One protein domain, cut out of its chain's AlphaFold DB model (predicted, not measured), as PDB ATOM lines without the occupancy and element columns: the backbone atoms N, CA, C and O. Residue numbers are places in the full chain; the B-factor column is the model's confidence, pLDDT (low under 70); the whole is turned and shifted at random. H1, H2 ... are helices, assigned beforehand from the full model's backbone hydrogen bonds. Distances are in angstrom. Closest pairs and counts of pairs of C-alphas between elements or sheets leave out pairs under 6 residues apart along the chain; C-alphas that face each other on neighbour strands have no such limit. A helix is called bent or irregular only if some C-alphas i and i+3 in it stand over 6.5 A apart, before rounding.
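Overview. This is residues 41 to 177 of the 181 residues of an uncharacterized protein of Oleiphilus messinensis (UniProt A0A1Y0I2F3). Three helices, H3, H4 and H5, fold back and forth with H4 in the middle of the domain, and a long helix, H1, runs past them along one side. The shorter H2 bridges H1 and H3, while H7 sits by the last residues of H1 and the tiny H6 lies on the way from H5 to H7. The printed part has 137 residues, with seven named helices in the order H1 to H7 and no named strand, and its class is all helix. It is compact, with a radius of gyration of the C-alphas of 14.9 A and spans of 47 by 36 by 28 A.

Along the chain. Find C-alpha 41 at (-25.899, 44.175, 44.284); from there H1, residues 41 to 63, runs 33.1 A to C-alpha 63 at (-43.765, 20.947, 28.844). Further on come H2, residues 77 to 86, 14.6 A long, and H3, residues 88 to 104, 25.1 A long. H3 is neither bent nor irregular, but only just: C-alphas 89 and 92 are 6.5 A apart. Then read H4, residues 110 to 125, 22.6 A long, and H5, residues 132 to 145, 19.8 A long. H6, residues 151 to 154, is 5.5 A long, and H7, residues 158 to 166, runs 12.4 A to C-alpha 166 at (-47.186, 19.601, 40.538).

Arrangement. Start at H1, which with residues 49 to 56 alone only just touches H2, with 3 pairs of C-alphas within 8 A. Their closest C-alphas, Ser 49 and Lys 84, are 6.3 A apart, and the two form a helical hairpin at a shallow tilt of 19 degrees, opposite ways. Next, H2 touches H3, by its residues 91 to 95 alone, at a steep tilt of 53 degrees; the closest C-alphas, Ile 83 and Gly 91, are 4.2 A apart. H3 and H4 form a hairpin at a shallow tilt of 29 degrees, with the closest C-alphas, Tyr 103 and Arg 113, 4.4 A apart. H4 and H5 form another, at 13 degrees, with Ala 121 and Gly 135 closest at 4.0 A between C-alphas. H1 and H4 are near each other, and H3 and H5 are apart. H7 is close to H1 but not clearly touching, the closest C-alphas being Asp 62 and Met 163 at 7.7 A; H6 is likewise close to H5, with His 143 and Gln 151 at 7.6 A. Every O i to N i+4 pair is within hydrogen-bond range in H1, H2, H4, H5 and H7, against 11 of 13 in H3; H6 is too short for such a pair.

Size, cuts and confidence. The two farthest C-alphas, Glu 42 and Ala 177, are 47.6 A apart. The printed part has no cut, and the link from H1 to H2, residues 64 to 76, is long. Mean pLDDT of the printed part is 83.8; look for values under 70 at residues 70 to 71, 87 to 89 and 171 to 177.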
ATOM      1  N   THR A  41     -24.968  43.932  45.393       71.69
ATOM      2  CA  THR A  41     -25.899  44.175  44.284       71.69
ATOM      3  C   THR A  41     -25.612  43.252  43.096       71.69
ATOM      4  O   THR A  41     -26.548  42.700  42.519       71.69
ATOM      5  N   GLU A  42     -24.335  43.030  42.760       71.19
ATOM      6  CA  GLU A  42     -23.952  42.135  41.661       71.19
ATOM      7  C   GLU A  42     -24.300  40.674  41.980       71.19
ATOM      8  O   GLU A  42     -24.988  40.023  41.198       71.19
ATOM      9  N   LEU A  43     -23.958  40.190  43.182       75.31
ATOM     10  CA  LEU A  43     -24.318  38.837  43.628       75.31
ATOM     11  C   LEU A  43     -25.838  38.621  43.664       75.31
ATOM     12  O   LEU A  43     -26.327  37.527  43.391       75.31
ATOM     13  N   GLU A  44     -26.617  39.641  44.026       76.50
ATOM     14  CA  GLU A  44     -28.078  39.555  43.994       76.50
ATOM     15  C   GLU A  44     -28.643  39.483  42.575       76.50
ATOM     16  O   GLU A  44     -29.638  38.780  42.360       76.50
ATOM     17  N   LYS A  45     -28.025  40.192  41.625       77.81
ATOM     18  CA  LYS A  45     -28.384  40.161  40.206       77.81
ATOM     19  C   LYS A  45     -28.043  38.809  39.579       77.81
ATOM     20  O   LYS A  45     -28.906  38.239  38.915       77.81
ATOM     21  N   GLU A  46     -26.853  38.275  39.841       81.38
ATOM     22  CA  GLU A  46     -26.438  36.938  39.393       81.38
ATOM     23  C   GLU A  46     -27.391  35.866  39.927       81.38
ATOM     24  O   GLU A  46     -28.047  35.178  39.149       81.38
ATOM     25  N   ARG A  47     -27.611  35.829  41.250       84.25
ATOM     26  CA  ARG A  47     -28.547  34.875  41.869       84.25
ATOM     27  C   ARG A  47     -29.954  34.972  41.289       84.25
ATOM     28  O   ARG A  47     -30.682  33.987  41.282       84.25
ATOM     29  N   PHE A  48     -30.404  36.173  40.929       82.94
ATOM     30  CA  PHE A  48     -31.702  36.356  40.288       82.94
ATOM     31  C   PHE A  48     -31.727  35.770  38.877       82.94
ATOM     32  O   PHE A  48     -32.683  35.072  38.547       82.94
ATOM     33  N   SER A  49     -30.690  36.032  38.078       83.19
ATOM     34  CA  SER A  49     -30.557  35.457  36.739       83.19
ATOM     35  C   SER A  49     -30.586  33.932  36.795       83.19
ATOM     36  O   SER A  49     -31.386  33.331  36.084       83.19
ATOM     37  N   ASP A  50     -29.808  33.329  37.697       86.19
ATOM     38  CA  ASP A  50     -29.744  31.872  37.862       86.19
ATOM     39  C   ASP A  50     -31.118  31.282  38.200       86.19
ATOM     40  O   ASP A  50     -31.568  30.332  37.569       86.19
ATOM     41  N   ARG A  51     -31.849  31.893  39.148       84.56
ATOM     42  CA  ARG A  51     -33.199  31.426  39.514       84.56
ATOM     43  C   ARG A  51     -34.198  31.540  38.364       84.56
ATOM     44  O   ARG A  51     -35.110  30.718  38.272       84.56
ATOM     45  N   LEU A  52     -34.064  32.558  37.515       83.00
ATOM     46  CA  LEU A  52     -34.919  32.713  36.342       83.00
ATOM     47  C   LEU A  52     -34.599  31.657  35.274       83.00
ATOM     48  O   LEU A  52     -35.522  31.101  34.682       83.00
ATOM     49  N   ASP A  53     -33.318  31.344  35.072       85.75
ATOM     50  CA  ASP A  53     -32.882  30.276  34.167       85.75
ATOM     51  C   ASP A  53     -33.335  28.897  34.659       85.75
ATOM     52  O   ASP A  53     -33.913  28.133  33.887       85.75
ATOM     53  N   ASP A  54     -33.199  28.612  35.955       87.31
ATOM     54  CA  ASP A  54     -33.721  27.389  36.573       87.31
ATOM     55  C   ASP A  54     -35.240  27.261  36.385       87.31
ATOM     56  O   ASP A  54     -35.754  26.183  36.070       87.31
ATOM     57  N   ALA A  55     -35.980  28.363  36.553       84.19
ATOM     58  CA  ALA A  55     -37.424  28.397  36.341       84.19
ATOM     59  C   ALA A  55     -37.804  28.119  34.876       84.19
ATOM     60  O   ALA A  55     -38.770  27.388  34.631       84.19
ATOM     61  N   ALA A  56     -37.046  28.657  33.918       83.56
ATOM     62  CA  ALA A  56     -37.235  28.397  32.494       83.56
ATOM     63  C   ALA A  56     -36.901  26.942  32.122       83.56
ATOM     64  O   ALA A  56     -37.663  26.294  31.410       83.56
ATOM     65  N   GLN A  57     -35.816  26.380  32.656       86.25
ATOM     66  CA  GLN A  57     -35.460  24.976  32.423       86.25
ATOM     67  C   GLN A  57     -36.482  24.015  33.034       86.25
ATOM     68  O   GLN A  57     -36.882  23.040  32.398       86.25
ATOM     69  N   ALA A  58     -36.958  24.305  34.249       84.56
ATOM     70  CA  ALA A  58     -38.026  23.535  34.876       84.56
ATOM     71  C   ALA A  58     -39.303  23.557  34.029       84.56
ATOM     72  O   ALA A  58     -39.954  22.529  33.883       84.56
ATOM     73  N   TYR A  59     -39.631  24.707  33.438       84.62
ATOM     74  CA  TYR A  59     -40.757  24.824  32.524       84.62
ATOM     75  C   TYR A  59     -40.608  23.965  31.271       84.62
ATOM     76  O   TYR A  59     -41.511  23.188  30.972       84.62
ATOM     77  N   LEU A  60     -39.472  24.075  30.575       84.62
ATOM     78  CA  LEU A  60     -39.201  23.296  29.364       84.62
ATOM     79  C   LEU A  60     -39.272  21.796  29.646       84.62
ATOM     80  O   LEU A  60     -39.849  21.042  28.869       84.62
ATOM     81  N   LYS A  61     -38.732  21.366  30.789       86.56
ATOM     82  CA  LYS A  61     -38.835  19.979  31.242       86.56
ATOM     83  C   LYS A  61     -40.287  19.565  31.472       86.56
ATOM     84  O   LYS A  61     -40.668  18.468  31.078       86.56
ATOM     85  N   ASP A  62     -41.071  20.427  32.110       84.00
ATOM     86  CA  ASP A  62     -42.476  20.157  32.394       84.00
ATOM     87  C   ASP A  62     -43.310  20.079  31.120       84.00
ATOM     88  O   ASP A  62     -44.199  19.246  31.059       84.00
ATOM     89  N   HIS A  63     -42.999  20.874  30.097       84.62
ATOM     90  CA  HIS A  63     -43.765  20.947  28.844       84.62
ATOM     91  C   HIS A  63     -43.233  19.997  27.758       84.62
ATOM     92  O   HIS A  63     -43.817  19.893  26.688       84.62
ATOM     93  N   ALA A  64     -42.173  19.225  28.030       84.81
ATOM     94  CA  ALA A  64     -41.563  18.316  27.053       84.81
ATOM     95  C   ALA A  64     -42.523  17.243  26.500       84.81
ATOM     96  O   ALA A  64     -42.327  16.770  25.385       84.81
ATOM     97  N   ASN A  65     -43.538  16.859  27.281       83.50
ATOM     98  CA  ASN A  65     -44.573  15.893  26.894       83.50
ATOM     99  C   ASN A  65     -45.968  16.534  26.833       83.50
ATOM    100  O   ASN A  65     -46.972  15.842  27.014       83.50
ATOM    101  N   SER A  66     -46.025  17.855  26.666       83.44
ATOM    102  CA  SER A  66     -47.284  18.563  26.481       83.44
ATOM    103  C   SER A  66     -47.991  18.088  25.205       83.44
ATOM    104  O   SER A  66     -47.316  17.755  24.228       83.44
ATOM    105  N   PRO A  67     -49.335  18.034  25.190       84.75
ATOM    106  CA  PRO A  67     -50.099  17.749  23.974       84.75
ATOM    107  C   PRO A  67     -50.047  18.886  22.943       84.75
ATOM    108  O   PRO A  67     -50.459  18.684  21.803       84.75
ATOM    109  N   CYS A  68     -49.568  20.072  23.328       83.81
ATOM    110  CA  CYS A  68     -49.484  21.217  22.433       83.81
ATOM    111  C   CYS A  68     -48.475  20.988  21.310       83.81
ATOM    112  O   CYS A  68     -47.417  20.382  21.497       83.81
ATOM    113  N   THR A  69     -48.810  21.485  20.121       76.75
ATOM    114  CA  THR A  69     -47.951  21.369  18.938       76.75
ATOM    115  C   THR A  69     -47.477  22.753  18.510       76.75
ATOM    116  O   THR A  69     -47.939  23.757  19.033       76.75
ATOM    117  N   ASN A  70     -46.517  22.829  17.586       69.06
ATOM    118  CA  ASN A  70     -46.070  24.101  16.999       69.06
ATOM    119  C   ASN A  70     -45.637  25.180  18.009       69.06
ATOM    120  O   ASN A  70     -45.741  26.367  17.720       69.06
ATOM    121  N   ASP A  71     -45.107  24.767  19.160       67.06
ATOM    122  CA  ASP A  71     -44.528  25.653  20.170       67.06
ATOM    123  C   ASP A  71     -45.528  26.601  20.858       67.06
ATOM    124  O   ASP A  71     -45.106  27.556  21.512       67.06
ATOM    125  N   GLU A  72     -46.831  26.310  20.765       71.31
ATOM    126  CA  GLU A  72     -47.921  27.096  21.369       71.31
ATOM    127  C   GLU A  72     -47.670  27.369  22.856       71.31
ATOM    128  O   GLU A  72     -47.810  28.493  23.333       71.31
ATOM    129  N   ASP A  73     -47.211  26.350  23.574       70.38
ATOM    130  CA  ASP A  73     -46.970  26.351  25.008       70.38
ATOM    131  C   ASP A  73     -45.489  26.533  25.368       70.38
ATOM    132  O   ASP A  73     -45.055  26.134  26.450       70.38
ATOM    133  N   LYS A  74     -44.672  27.129  24.494       75.25
ATOM    134  CA  LYS A  74     -43.291  27.489  24.839       75.25
ATOM    135  C   LYS A  74     -43.217  28.890  25.442       75.25
ATOM    136  O   LYS A  74     -43.891  29.818  25.013       75.25
ATOM    137  N   VAL A  75     -42.331  29.056  26.426       71.38
ATOM    138  CA  VAL A  75     -41.983  30.375  26.967       71.38
ATOM    139  C   VAL A  75     -41.123  31.095  25.944       71.38
ATOM    140  O   VAL A  75     -40.090  30.567  25.534       71.38
ATOM    141  N   MET A  76     -41.508  32.323  25.610       72.19
ATOM    142  CA  MET A  76     -40.722  33.218  24.768       72.19
ATOM    143  C   MET A  76     -39.353  33.506  25.410       72.19
ATOM    144  O   MET A  76     -39.299  34.119  26.486       72.19
ATOM    145  N   PRO A  77     -38.229  33.121  24.776       76.50
ATOM    146  CA  PRO A  77     -36.890  33.456  25.260       76.50
ATOM    147  C   PRO A  77     -36.695  34.964  25.480       76.50
ATOM    148  O   PRO A  77     -36.020  35.383  26.422       76.50
ATOM    149  N   GLU A  78     -37.344  35.792  24.661       77.69
ATOM    150  CA  GLU A  78     -37.312  37.252  24.731       77.69
ATOM    151  C   GLU A  78     -37.917  37.782  26.035       77.69
ATOM    152  O   GLU A  78     -37.453  38.792  26.566       77.69
ATOM    153  N   LEU A  79     -38.915  37.091  26.595       81.56
ATOM    154  CA  LEU A  79     -39.507  37.457  27.880       81.56
ATOM    155  C   LEU A  79     -38.500  37.274  29.020       81.56
ATOM    156  O   LEU A  79     -38.412  38.120  29.912       81.56
ATOM    157  N   LEU A  80     -37.710  36.199  28.976       82.81
ATOM    158  CA  LEU A  80     -36.660  35.944  29.964       82.81
ATOM    159  C   LEU A  80     -35.573  37.015  29.880       82.81
ATOM    160  O   LEU A  80     -35.182  37.566  30.908       82.81
ATOM    161  N   VAL A  81     -35.128  37.354  28.666       84.94
ATOM    162  CA  VAL A  81     -34.163  38.441  28.436       84.94
ATOM    163  C   VAL A  81     -34.705  39.759  28.986       84.94
ATOM    164  O   VAL A  81     -34.029  40.409  29.784       84.94
ATOM    165  N   TYR A  82     -35.953  40.102  28.659       85.50
ATOM    166  CA  TYR A  82     -36.598  41.313  29.156       85.50
ATOM    167  C   TYR A  82     -36.609  41.360  30.690       85.50
ATOM    168  O   TYR A  82     -36.166  42.342  31.283       85.50
ATOM    169  N   ILE A  83     -37.041  40.288  31.363       84.00
ATOM    170  CA  ILE A  83     -37.064  40.231  32.833       84.00
ATOM    171  C   ILE A  83     -35.657  40.450  33.420       84.00
ATOM    172  O   ILE A  83     -35.514  41.207  34.387       84.00
ATOM    173  N   LYS A  84     -34.614  39.843  32.832       83.81
ATOM    174  CA  LYS A  84     -33.218  40.002  33.282       83.81
ATOM    175  C   LYS A  84     -32.728  41.438  33.143       83.81
ATOM    176  O   LYS A  84     -32.177  41.983  34.099       83.81
ATOM    177  N   GLU A  85     -32.959  42.061  31.992       84.12
ATOM    178  CA  GLU A  85     -32.545  43.442  31.714       84.12
ATOM    179  C   GLU A  85     -33.218  44.449  32.647       84.12
ATOM    180  O   GLU A  85     -32.625  45.450  33.047       84.12
ATOM    181  N   GLN A  86     -34.461  44.171  33.033       81.31
ATOM    182  CA  GLN A  86     -35.223  45.021  33.932       81.31
ATOM    183  C   GLN A  86     -34.852  44.827  35.428       81.31
ATOM    184  O   GLN A  86     -35.180  45.676  36.265       81.31
ATOM    185  N   GLY A  87     -34.120  43.766  35.778       68.56
ATOM    186  CA  GLY A  87     -33.587  43.522  37.123       68.56
ATOM    187  C   GLY A  87     -34.609  42.990  38.140       68.56
ATOM    188  O   GLY A  87     -35.812  43.171  38.000       68.56
ATOM    189  N   LYS A  88     -34.115  42.349  39.210       68.38
ATOM    190  CA  LYS A  88     -34.853  41.459  40.136       68.38
ATOM    191  C   LYS A  88     -36.346  41.749  40.350       68.38
ATOM    192  O   LYS A  88     -37.202  41.021  39.859       68.38
ATOM    193  N   ARG A  89     -36.666  42.771  41.153       63.62
ATOM    194  CA  ARG A  89     -38.047  43.016  41.605       63.62
ATOM    195  C   ARG A  89     -38.898  43.636  40.506       63.62
ATOM    196  O   ARG A  89     -40.046  43.266  40.328       63.62
ATOM    197  N   HIS A  90     -38.319  44.563  39.758       77.44
ATOM    198  CA  HIS A  90     -39.079  45.295  38.764       77.44
ATOM    199  C   HIS A  90     -39.218  44.555  37.439       77.44
ATOM    200  O   HIS A  90     -40.099  44.901  36.666       77.44
ATOM    201  N   GLY A  91     -38.370  43.570  37.149       83.25
ATOM    202  CA  GLY A  91     -38.379  42.881  35.868       83.25
ATOM    203  C   GLY A  91     -39.626  42.055  35.655       83.25
ATOM    204  O   GLY A  91     -40.252  42.178  34.608       83.25
ATOM    205  N   VAL A  92     -40.052  41.314  36.676       85.62
ATOM    206  CA  VAL A  92     -41.305  40.557  36.606       85.62
ATOM    207  C   VAL A  92     -42.519  41.476  36.620       85.62
ATOM    208  O   VAL A  92     -43.379  41.332  35.757       85.62
ATOM    209  N   ASP A  93     -42.560  42.483  37.498       88.62
ATOM    210  CA  ASP A  93     -43.668  43.450  37.525       88.62
ATOM    211  C   ASP A  93     -43.810  44.192  36.184       88.62
ATOM    212  O   ASP A  93     -44.915  44.379  35.672       88.62
ATOM    213  N   ARG A  94     -42.687  44.600  35.576       90.00
ATOM    214  CA  ARG A  94     -42.680  45.256  34.262       90.00
ATOM    215  C   ARG A  94     -43.038  44.293  33.139       90.00
ATOM    216  O   ARG A  94     -43.715  44.716  32.208       90.00
ATOM    217  N   ALA A  95     -42.633  43.027  33.231       91.06
ATOM    218  CA  ALA A  95     -43.015  42.000  32.270       91.06
ATOM    219  C   ALA A  95     -44.527  41.761  32.299       91.06
ATOM    220  O   ALA A  95     -45.169  41.891  31.263       91.06
ATOM    221  N   ILE A  96     -45.111  41.542  33.482       92.69
ATOM    222  CA  ILE A  96     -46.565  41.404  33.655       92.69
ATOM    223  C   ILE A  96     -47.285  42.655  33.146       92.69
ATOM    224  O   ILE A  96     -48.245  42.546  32.392       92.69
ATOM    225  N   LYS A  97     -46.805  43.857  33.494       93.75
ATOM    226  CA  LYS A  97     -47.400  45.112  33.008       93.75
ATOM    227  C   LYS A  97     -47.380  45.207  31.480       93.75
ATOM    228  O   LYS A  97     -48.358  45.653  30.889       93.75
ATOM    229  N   ARG A  98     -46.274  44.818  30.842       93.69
ATOM    230  CA  ARG A  98     -46.143  44.830  29.383       93.69
ATOM    231  C   ARG A  98     -47.052  43.792  28.726       93.69
ATOM    232  O   ARG A  98     -47.693  44.119  27.738       93.69
ATOM    233  N   LEU A  99     -47.128  42.584  29.280       95.12
ATOM    234  CA  LEU A  99     -48.012  41.525  28.789       95.12
ATOM    235  C   LEU A  99     -49.489  41.927  28.923       95.12
ATOM    236  O   LEU A  99     -50.243  41.764  27.974       95.12
ATOM    237  N   ASN A 100     -49.885  42.547  30.039       97.00
ATOM    238  CA  ASN A 100     -51.238  43.095  30.190       97.00
ATOM    239  C   ASN A 100     -51.543  44.168  29.140       97.00
ATOM    240  O   ASN A 100     -52.617  44.140  28.555       97.00
ATOM    241  N   ALA A 101     -50.594  45.062  28.845       96.62
ATOM    242  CA  ALA A 101     -50.782  46.063  27.795       96.62
ATOM    243  C   ALA A 101     -50.962  45.434  26.400       96.62
ATOM    244  O   ALA A 101     -51.729  45.959  25.607       96.62
ATOM    245  N   ILE A 102     -50.287  44.313  26.108       94.38
ATOM    246  CA  ILE A 102     -50.495  43.552  24.862       94.38
ATOM    247  C   ILE A 102     -51.892  42.924  24.849       94.38
ATOM    248  O   ILE A 102     -52.596  43.024  23.854       94.38
ATOM    249  N   TYR A 103     -52.309  42.303  25.955       96.19
ATOM    250  CA  TYR A 103     -53.635  41.699  26.084       96.19
ATOM    251  C   TYR A 103     -54.781  42.723  25.921       96.19
ATOM    252  O   TYR A 103     -55.790  42.422  25.278       96.19
ATOM    253  N   GLU A 104     -54.634  43.918  26.497       97.44
ATOM    254  CA  GLU A 104     -55.645  44.987  26.470       97.44
ATOM    255  C   GLU A 104     -55.733  45.715  25.117       97.44
ATOM    256  O   GLU A 104     -56.737  46.369  24.839       97.44
ATOM    257  N   ASP A 105     -54.703  45.619  24.276       96.31
ATOM    258  CA  ASP A 105     -54.646  46.299  22.983       96.31
ATOM    259  C   ASP A 105     -55.280  45.439  21.876       96.31
ATOM    260  O   ASP A 105     -54.688  44.493  21.356       96.31
ATOM    261  N   GLU A 106     -56.509  45.801  21.498       96.31
ATOM    262  CA  GLU A 106     -57.306  45.132  20.459       96.31
ATOM    263  C   GLU A 106     -56.721  45.260  19.039       96.31
ATOM    264  O   GLU A 106     -57.258  44.670  18.102       96.31
ATOM    265  N   THR A 107     -55.632  46.015  18.843       96.62
ATOM    266  CA  THR A 107     -54.918  46.040  17.556       96.62
ATOM    267  C   THR A 107     -54.042  44.806  17.339       96.62
ATOM    268  O   THR A 107     -53.684  44.511  16.194       96.62
ATOM    269  N   TYR A 108     -53.715  44.066  18.404       94.31
ATOM    270  CA  TYR A 108     -53.077  42.758  18.304       94.31
ATOM    271  C   TYR A 108     -54.097  41.663  17.982       94.31
ATOM    272  O   TYR A 108     -55.262  41.723  18.376       94.31
ATOM    273  N   SER A 109     -53.637  40.632  17.280       92.56
ATOM    274  CA  SER A 109     -54.427  39.444  16.973       92.56
ATOM    275  C   SER A 109     -54.735  38.612  18.225       92.56
ATOM    276  O   SER A 109     -54.087  38.748  19.267       92.56
ATOM    277  N   GLU A 110     -55.758  37.760  18.131       91.88
ATOM    278  CA  GLU A 110     -56.228  36.925  19.243       91.88
ATOM    279  C   GLU A 110     -55.134  35.993  19.782       91.88
ATOM    280  O   GLU A 110     -54.939  35.948  20.994       91.88
ATOM    281  N   ASP A 111     -54.351  35.356  18.908       88.81
ATOM    282  CA  ASP A 111     -53.207  34.503  19.265       88.81
ATOM    283  C   ASP A 111     -52.155  35.259  20.094       88.81
ATOM    284  O   ASP A 111     -51.682  34.776  21.125       88.81
ATOM    285  N   VAL A 112     -51.832  36.498  19.712       90.25
ATOM    286  CA  VAL A 112     -50.864  37.342  20.433       90.25
ATOM    287  C   VAL A 112     -51.397  37.731  21.813       90.25
ATOM    288  O   VAL A 112     -50.661  37.703  22.805       90.25
ATOM    289  N   ARG A 113     -52.684  38.078  21.903       94.00
ATOM    290  CA  ARG A 113     -53.337  38.460  23.163       94.00
ATOM    291  C   ARG A 113     -53.492  37.259  24.101       94.00
ATOM    292  O   ARG A 113     -53.201  37.385  25.293       94.00
ATOM    293  N   ALA A 114     -53.858  36.091  23.574       91.94
ATOM    294  CA  ALA A 114     -53.908  34.829  24.308       91.94
ATOM    295  C   ALA A 114     -52.513  34.413  24.799       91.94
ATOM    296  O   ALA A 114     -52.347  34.067  25.971       91.94
ATOM    297  N   SER A 115     -51.488  34.550  23.953       90.62
ATOM    298  CA  SER A 115     -50.095  34.293  24.323       90.62
ATOM    299  C   SER A 115     -49.628  35.201  25.458       90.62
ATOM    300  O   SER A 115     -48.960  34.744  26.391       90.62
ATOM    301  N   ALA A 116     -50.029  36.474  25.461       92.50
ATOM    302  CA  ALA A 116     -49.712  37.375  26.562       92.50
ATOM    303  C   ALA A 116     -50.303  36.885  27.897       92.50
ATOM    304  O   ALA A 116     -49.581  36.815  28.896       92.50
ATOM    305  N   LEU A 117     -51.577  36.478  27.911       93.75
ATOM    306  CA  LEU A 117     -52.216  35.889  29.093       93.75
ATOM    307  C   LEU A 117     -51.533  34.589  29.531       93.75
ATOM    308  O   LEU A 117     -51.312  34.381  30.727       93.75
ATOM    309  N   TYR A 118     -51.148  33.742  28.574       91.19
ATOM    310  CA  TYR A 118     -50.477  32.477  28.848       91.19
ATOM    311  C   TYR A 118     -49.148  32.696  29.574       91.19
ATOM    312  O   TYR A 118     -48.875  32.087  30.611       91.19
ATOM    313  N   HIS A 119     -48.345  33.645  29.097       91.88
ATOM    314  CA  HIS A 119     -47.074  33.983  29.724       91.88
ATOM    315  C   HIS A 119     -47.250  34.584  31.125       91.88
ATOM    316  O   HIS A 119     -46.450  34.293  32.019       91.88
ATOM    317  N   ILE A 120     -48.313  35.361  31.366       92.94
ATOM    318  CA  ILE A 120     -48.647  35.829  32.719       92.94
ATOM    319  C   ILE A 120     -49.005  34.639  33.625       92.94
ATOM    320  O   ILE A 120     -48.520  34.562  34.759       92.94
ATOM    321  N   ALA A 121     -49.794  33.678  33.130       90.75
ATOM    322  CA  ALA A 121     -50.121  32.465  33.875       90.75
ATOM    323  C   ALA A 121     -48.855  31.680  34.254       90.75
ATOM    324  O   ALA A 121     -48.651  31.335  35.422       90.75
ATOM    325  N   VAL A 122     -47.957  31.476  33.285       88.56
ATOM    326  CA  VAL A 122     -46.669  30.802  33.476       88.56
ATOM    327  C   VAL A 122     -45.834  31.476  34.558       88.56
ATOM    328  O   VAL A 122     -45.312  30.772  35.424       88.56
ATOM    329  N   ILE A 123     -45.732  32.810  34.557       89.19
ATOM    330  CA  ILE A 123     -45.017  33.560  35.599       89.19
ATOM    331  C   ILE A 123     -45.579  33.216  36.985       89.19
ATOM    332  O   ILE A 123     -44.812  32.880  37.890       89.19
ATOM    333  N   HIS A 124     -46.905  33.214  37.144       88.31
ATOM    334  CA  HIS A 124     -47.566  32.917  38.418       88.31
ATOM    335  C   HIS A 124     -47.480  31.453  38.862       88.31
ATOM    336  O   HIS A 124     -47.662  31.162  40.045       88.31
ATOM    337  N   PHE A 125     -47.157  30.522  37.967       84.94
ATOM    338  CA  PHE A 125     -46.889  29.132  38.335       84.94
ATOM    339  C   PHE A 125     -45.460  28.894  38.835       84.94
ATOM    340  O   PHE A 125     -45.194  27.871  39.470       84.94
ATOM    341  N   ARG A 126     -44.519  29.819  38.601       83.56
ATOM    342  CA  ARG A 126     -43.125  29.633  39.032       83.56
ATOM    343  C   ARG A 126     -42.957  29.904  40.517       83.56
ATOM    344  O   ARG A 126     -43.482  30.871  41.053       83.56
ATOM    345  N   LYS A 127     -42.143  29.071  41.174       74.69
ATOM    346  CA  LYS A 127     -41.902  29.087  42.627       74.69
ATOM    347  C   LYS A 127     -41.533  30.472  43.179       74.69
ATOM    348  O   LYS A 127     -42.017  30.836  44.242       74.69
ATOM    349  N   GLU A 128     -40.709  31.230  42.457       70.94
ATOM    350  CA  GLU A 128     -40.266  32.576  42.864       70.94
ATOM    351  C   GLU A 128     -41.427  33.595  42.916       70.94
ATOM    352  O   GLU A 128     -41.381  34.528  43.713       70.94
ATOM    353  N   TYR A 129     -42.489  33.393  42.125       71.31
ATOM    354  CA  TYR A 129     -43.638  34.308  41.973       71.31
ATOM    355  C   TYR A 129     -44.978  33.605  42.195       71.31
ATOM    356  O   TYR A 129     -46.007  34.008  41.646       71.31
ATOM    357  N   SER A 130     -44.946  32.511  42.958       78.69
ATOM    358  CA  SER A 130     -46.010  31.521  42.930       78.69
ATOM    359  C   SER A 130     -47.309  32.089  43.485       78.69
ATOM    360  O   SER A 130     -47.435  32.393  44.671       78.69
ATOM    361  N   ASN A 131     -48.290  32.201  42.601       86.88
ATOM    362  CA  ASN A 131     -49.685  32.408  42.927       86.88
ATOM    363  C   ASN A 131     -50.510  31.529  41.977       86.88
ATOM    364  O   ASN A 131     -51.040  32.026  40.982       86.88
ATOM    365  N   PRO A 132     -50.608  30.212  42.243       83.00
ATOM    366  CA  PRO A 132     -51.230  29.271  41.315       83.00
ATOM    367  C   PRO A 132     -52.706  29.591  41.063       83.00
ATOM    368  O   PRO A 132     -53.189  29.361  39.963       83.00
ATOM    369  N   ARG A 133     -53.409  30.209  42.026       84.88
ATOM    370  CA  ARG A 133     -54.781  30.705  41.816       84.88
ATOM    371  C   ARG A 133     -54.834  31.786  40.740       84.88
ATOM    372  O   ARG A 133     -55.722  31.759  39.897       84.88
ATOM    373  N   LEU A 134     -53.888  32.722  40.762       89.25
ATOM    374  CA  LEU A 134     -53.803  33.771  39.752       89.25
ATOM    375  C   LEU A 134     -53.334  33.216  38.400       89.25
ATOM    376  O   LEU A 134     -53.852  33.624  37.370       89.25
ATOM    377  N   GLY A 135     -52.432  32.230  38.399       89.31
ATOM    378  CA  GLY A 135     -52.074  31.499  37.181       89.31
ATOM    379  C   GLY A 135     -53.287  30.823  36.534       89.31
ATOM    380  O   GLY A 135     -53.544  31.013  35.350       89.31
ATOM    381  N   VAL A 136     -54.091  30.112  37.331       87.62
ATOM    382  CA  VAL A 136     -55.344  29.489  36.872       87.62
ATOM    383  C   VAL A 136     -56.344  30.530  36.384       87.62
ATOM    384  O   VAL A 136     -56.959  30.318  35.350       87.62
ATOM    385  N   HIS A 137     -56.478  31.668  37.071       90.06
ATOM    386  CA  HIS A 137     -57.352  32.754  36.625       90.06
ATOM    387  C   HIS A 137     -57.030  33.206  35.193       90.06
ATOM    388  O   HIS A 137     -57.943  33.362  34.388       90.06
ATOM    389  N   TYR A 138     -55.750  33.358  34.850       92.44
ATOM    390  CA  TYR A 138     -55.355  33.713  33.486       92.44
ATOM    391  C   TYR A 138     -55.580  32.579  32.480       92.44
ATOM    392  O   TYR A 138     -55.982  32.862  31.357       92.44
ATOM    393  N   LEU A 139     -55.407  31.310  32.869       88.75
ATOM    394  CA  LEU A 139     -55.777  30.181  32.003       88.75
ATOM    395  C   LEU A 139     -57.288  30.134  31.731       88.75
ATOM    396  O   LEU A 139     -57.693  29.957  30.589       88.75
ATOM    397  N   VAL A 140     -58.126  30.341  32.753       88.31
ATOM    398  CA  VAL A 140     -59.590  30.451  32.595       88.31
ATOM    399  C   VAL A 140     -59.932  31.580  31.627       88.31
ATOM    400  O   VAL A 140     -60.750  31.407  30.735       88.31
ATOM    401  N   LYS A 141     -59.248  32.718  31.757       92.50
ATOM    402  CA  LYS A 141     -59.444  33.866  30.877       92.50
ATOM    403  C   LYS A 141     -59.121  33.556  29.412       92.50
ATOM    404  O   LYS A 141     -59.867  33.977  28.539       92.50
ATOM    405  N   ILE A 142     -58.054  32.797  29.146       91.31
ATOM    406  CA  ILE A 142     -57.732  32.324  27.788       91.31
ATOM    407  C   ILE A 142     -58.856  31.443  27.251       91.31
ATOM    408  O   ILE A 142     -59.335  31.684  26.152       91.31
ATOM    409  N   HIS A 143     -59.304  30.464  28.038       88.69
ATOM    410  CA  HIS A 143     -60.387  29.565  27.642       88.69
ATOM    411  C   HIS A 143     -61.685  30.322  27.306       88.69
ATOM    412  O   HIS A 143     -62.343  30.011  26.315       88.69
ATOM    413  N   ASP A 144     -62.049  31.311  28.123       90.69
ATOM    414  CA  ASP A 144     -63.321  32.025  27.996       90.69
ATOM    415  C   ASP A 144     -63.297  33.108  26.902       90.69
ATOM    416  O   ASP A 144     -64.304  33.307  26.221       90.69
ATOM    417  N   GLU A 145     -62.173  33.812  26.726       94.38
ATOM    418  CA  GLU A 145     -62.049  34.924  25.767       94.38
ATOM    419  C   GLU A 145     -61.467  34.495  24.410       94.38
ATOM    420  O   GLU A 145     -61.772  35.125  23.400       94.38
ATOM    421  N   PHE A 146     -60.673  33.420  24.366       92.00
ATOM    422  CA  PHE A 146     -59.963  32.939  23.174       92.00
ATOM    423  C   PHE A 146     -60.115  31.414  23.005       92.00
ATOM    424  O   PHE A 146     -59.126  30.682  23.023       92.00
ATOM    425  N   PRO A 147     -61.338  30.889  22.811       85.62
ATOM    426  CA  PRO A 147     -61.607  29.444  22.819       85.62
ATOM    427  C   PRO A 147     -60.911  28.650  21.696       85.62
ATOM    428  O   PRO A 147     -60.910  27.419  21.733       85.62
ATOM    429  N   GLY A 148     -60.354  29.320  20.681       85.81
ATOM    430  CA  GLY A 148     -59.537  28.711  19.625       85.81
ATOM    431  C   GLY A 148     -58.055  28.553  19.981       85.81
ATOM    432  O   GLY A 148     -57.359  27.785  19.327       85.81
ATOM    433  N   GLU A 149     -57.587  29.237  21.023       88.12
ATOM    434  CA  GLU A 149     -56.176  29.329  21.391       88.12
ATOM    435  C   GLU A 149     -55.861  28.408  22.578       88.12
ATOM    436  O   GLU A 149     -56.664  28.251  23.499       88.12
ATOM    437  N   TYR A 150     -54.667  27.801  22.586       85.12
ATOM    438  CA  TYR A 150     -54.169  26.976  23.702       85.12
ATOM    439  C   TYR A 150     -55.059  25.777  24.098       85.12
ATOM    440  O   TYR A 150     -54.949  25.268  25.217       85.12
ATOM    441  N   GLN A 151     -55.918  25.286  23.195       85.50
ATOM    442  CA  GLN A 151     -56.880  24.203  23.467       85.50
ATOM    443  C   GLN A 151     -56.224  22.961  24.086       85.50
ATOM    444  O   GLN A 151     -56.724  22.415  25.070       85.50
ATOM    445  N   CYS A 152     -55.051  22.588  23.573       84.94
ATOM    446  CA  CYS A 152     -54.225  21.479  24.046       84.94
ATOM    447  C   CYS A 152     -53.952  21.506  25.565       84.94
ATOM    448  O   CYS A 152     -53.906  20.459  26.209       84.94
ATOM    449  N   ILE A 153     -53.822  22.689  26.180       83.94
ATOM    450  CA  ILE A 153     -53.549  22.830  27.622       83.94
ATOM    451  C   ILE A 153     -54.763  22.424  28.469       83.94
ATOM    452  O   ILE A 153     -54.617  22.006  29.624       83.94
ATOM    453  N   PHE A 154     -55.965  22.528  27.900       83.06
ATOM    454  CA  PHE A 154     -57.223  22.215  28.570       83.06
ATOM    455  C   PHE A 154     -57.670  20.765  28.362       83.06
ATOM    456  O   PHE A 154     -58.508  20.284  29.124       83.06
ATOM    457  N   GLU A 155     -57.091  20.040  27.406       83.94
ATOM    458  CA  GLU A 155     -57.411  18.632  27.157       83.94
ATOM    459  C   GLU A 155     -57.094  17.747  28.373       83.94
ATOM    460  O   GLU A 155     -56.073  17.919  29.048       83.94
ATOM    461  N   ASP A 156     -57.955  16.767  28.672       84.94
ATOM    462  CA  ASP A 156     -57.738  15.828  29.781       84.94
ATOM    463  C   ASP A 156     -56.652  14.782  29.463       84.94
ATOM    464  O   ASP A 156     -56.893  13.597  29.221       84.94
ATOM    465  N   THR A 157     -55.404  15.235  29.493       86.69
ATOM    466  CA  THR A 157     -54.226  14.415  29.221       86.69
ATOM    467  C   THR A 157     -53.537  13.954  30.512       86.69
ATOM    468  O   THR A 157     -53.632  14.609  31.558       86.69
ATOM    469  N   PRO A 158     -52.777  12.838  30.482       89.75
ATOM    470  CA  PRO A 158     -51.916  12.454  31.602       89.75
ATOM    471  C   PRO A 158     -50.966  13.579  32.031       89.75
ATOM    472  O   PRO A 158     -50.776  13.790  33.228       89.75
ATOM    473  N   TRP A 159     -50.441  14.326  31.054       88.50
ATOM    474  CA  TRP A 159     -49.599  15.498  31.267       88.50
ATOM    475  C   TRP A 159     -50.318  16.584  32.078       88.50
ATOM    476  O   TRP A 159     -49.811  17.016  33.116       88.50
ATOM    477  N   ARG A 160     -51.542  16.966  31.684       86.00
ATOM    478  CA  ARG A 160     -52.334  17.982  32.398       86.00
ATOM    479  C   ARG A 160     -52.576  17.576  33.852       86.00
ATOM    480  O   ARG A 160     -52.370  18.377  34.763       86.00
ATOM    481  N   ARG A 161     -52.960  16.319  34.093       86.56
ATOM    482  CA  ARG A 161     -53.183  15.796  35.455       86.56
ATOM    483  C   ARG A 161     -51.912  15.818  36.308       86.56
ATOM    484  O   ARG A 161     -51.989  16.044  37.515       86.56
ATOM    485  N   GLU A 162     -50.746  15.590  35.707       88.56
ATOM    486  CA  GLU A 162     -49.457  15.741  36.388       88.56
ATOM    487  C   GLU A 162     -49.173  17.208  36.736       88.56
ATOM    488  O   GLU A 162     -48.783  17.505  37.868       88.56
ATOM    489  N   MET A 163     -49.437  18.136  35.813       85.00
ATOM    490  CA  MET A 163     -49.249  19.572  36.042       85.00
ATOM    491  C   MET A 163     -50.158  20.120  37.137       85.00
ATOM    492  O   MET A 163     -49.670  20.842  38.007       85.00
ATOM    493  N   ILE A 164     -51.430  19.717  37.181       82.94
ATOM    494  CA  ILE A 164     -52.360  20.085  38.264       82.94
ATOM    495  C   ILE A 164     -51.779  19.701  39.631       82.94
ATOM    496  O   ILE A 164     -51.714  20.533  40.538       82.94
ATOM    497  N   LYS A 165     -51.272  18.466  39.758       85.31
ATOM    498  CA  LYS A 165     -50.641  17.976  40.994       85.31
ATOM    499  C   LYS A 165     -49.370  18.752  41.326       85.31
ATOM    500  O   LYS A 165     -49.197  19.189  42.460       85.31
ATOM    501  N   LYS A 166     -48.484  18.941  40.345       83.81
ATOM    502  CA  LYS A 166     -47.186  19.601  40.538       83.81
ATOM    503  C   LYS A 166     -47.334  21.069  40.944       83.81
ATOM    504  O   LYS A 166     -46.606  21.555  41.811       83.81
ATOM    505  N   LEU A 167     -48.281  21.765  40.325       79.62
ATOM    506  CA  LEU A 167     -48.564  23.180  40.559       79.62
ATOM    507  C   LEU A 167     -49.491  23.410  41.758       79.62
ATOM    508  O   LEU A 167     -49.742  24.562  42.108       79.62
ATOM    509  N   HIS A 168     -49.955  22.335  42.408       82.38
ATOM    510  CA  HIS A 168     -50.912  22.379  43.516       82.38
ATOM    511  C   HIS A 168     -52.163  23.192  43.150       82.38
ATOM    512  O   HIS A 168     -52.664  23.983  43.952       82.38
ATOM    513  N   ILE A 169     -52.637  23.026  41.912       76.12
ATOM    514  CA  ILE A 169     -53.850  23.675  41.421       76.12
ATOM    515  C   ILE A 169     -55.049  22.971  42.067       76.12
ATOM    516  O   ILE A 169     -55.189  21.758  41.899       76.12
ATOM    517  N   PRO A 170     -55.911  23.688  42.808       71.00
ATOM    518  CA  PRO A 170     -57.136  23.099  43.330       71.00
ATOM    519  C   PRO A 170     -58.045  22.658  42.174       71.00
ATOM    520  O   PRO A 170     -58.319  23.452  41.272       71.00
ATOM    521  N   GLU A 171     -58.507  21.407  42.169       65.88
ATOM    522  CA  GLU A 171     -59.319  20.857  41.066       65.88
ATOM    523  C   GLU A 171     -60.625  21.641  40.840       65.88
ATOM    524  O   GLU A 171     -61.101  21.736  39.714       65.88
ATOM    525  N   ASP A 172     -61.151  22.278  41.889       69.25
ATOM    526  CA  ASP A 172     -62.343  23.134  41.874       69.25
ATOM    527  C   ASP A 172     -62.131  24.507  41.211       69.25
ATOM    528  O   ASP A 172     -63.097  25.238  40.999       69.25
ATOM    529  N   THR A 173     -60.887  24.881  40.886       68.19
ATOM    530  CA  THR A 173     -60.563  26.187  40.276       68.19
ATOM    531  C   THR A 173     -60.487  26.171  38.753       68.19
ATOM    532  O   THR A 173     -60.403  27.236  38.142       68.19
ATOM    533  N   LEU A 174     -60.529  24.996  38.129       65.75
ATOM    534  CA  LEU A 174     -60.503  24.863  36.675       65.75
ATOM    535  C   LEU A 174     -61.939  24.888  36.119       65.75
ATOM    536  O   LEU A 174     -62.845  24.347  36.756       65.75
ATOM    537  N   PRO A 175     -62.182  25.501  34.946       60.69
ATOM    538  CA  PRO A 175     -63.532  25.638  34.422       60.69
ATOM    539  C   PRO A 175     -64.116  24.258  34.107       60.69
ATOM    540  O   PRO A 175     -63.469  23.448  33.450       60.69
ATOM    541  N   ALA A 176     -65.355  23.996  34.538       55.06
ATOM    542  CA  ALA A 176     -66.047  22.715  34.335       55.06
ATOM    543  C   ALA A 176     -66.151  22.304  32.847       55.06
ATOM    544  O   ALA A 176     -66.199  21.116  32.534       55.06
ATOM    545  N   ALA A 177     -66.156  23.285  31.936       49.06
ATOM    546  CA  ALA A 177     -66.155  23.082  30.488       49.06
ATOM    547  C   ALA A 177     -64.820  22.525  29.952       49.06
ATOM    548  O   ALA A 177     -64.827  21.778  28.981       49.06
TER     549      ALA A 177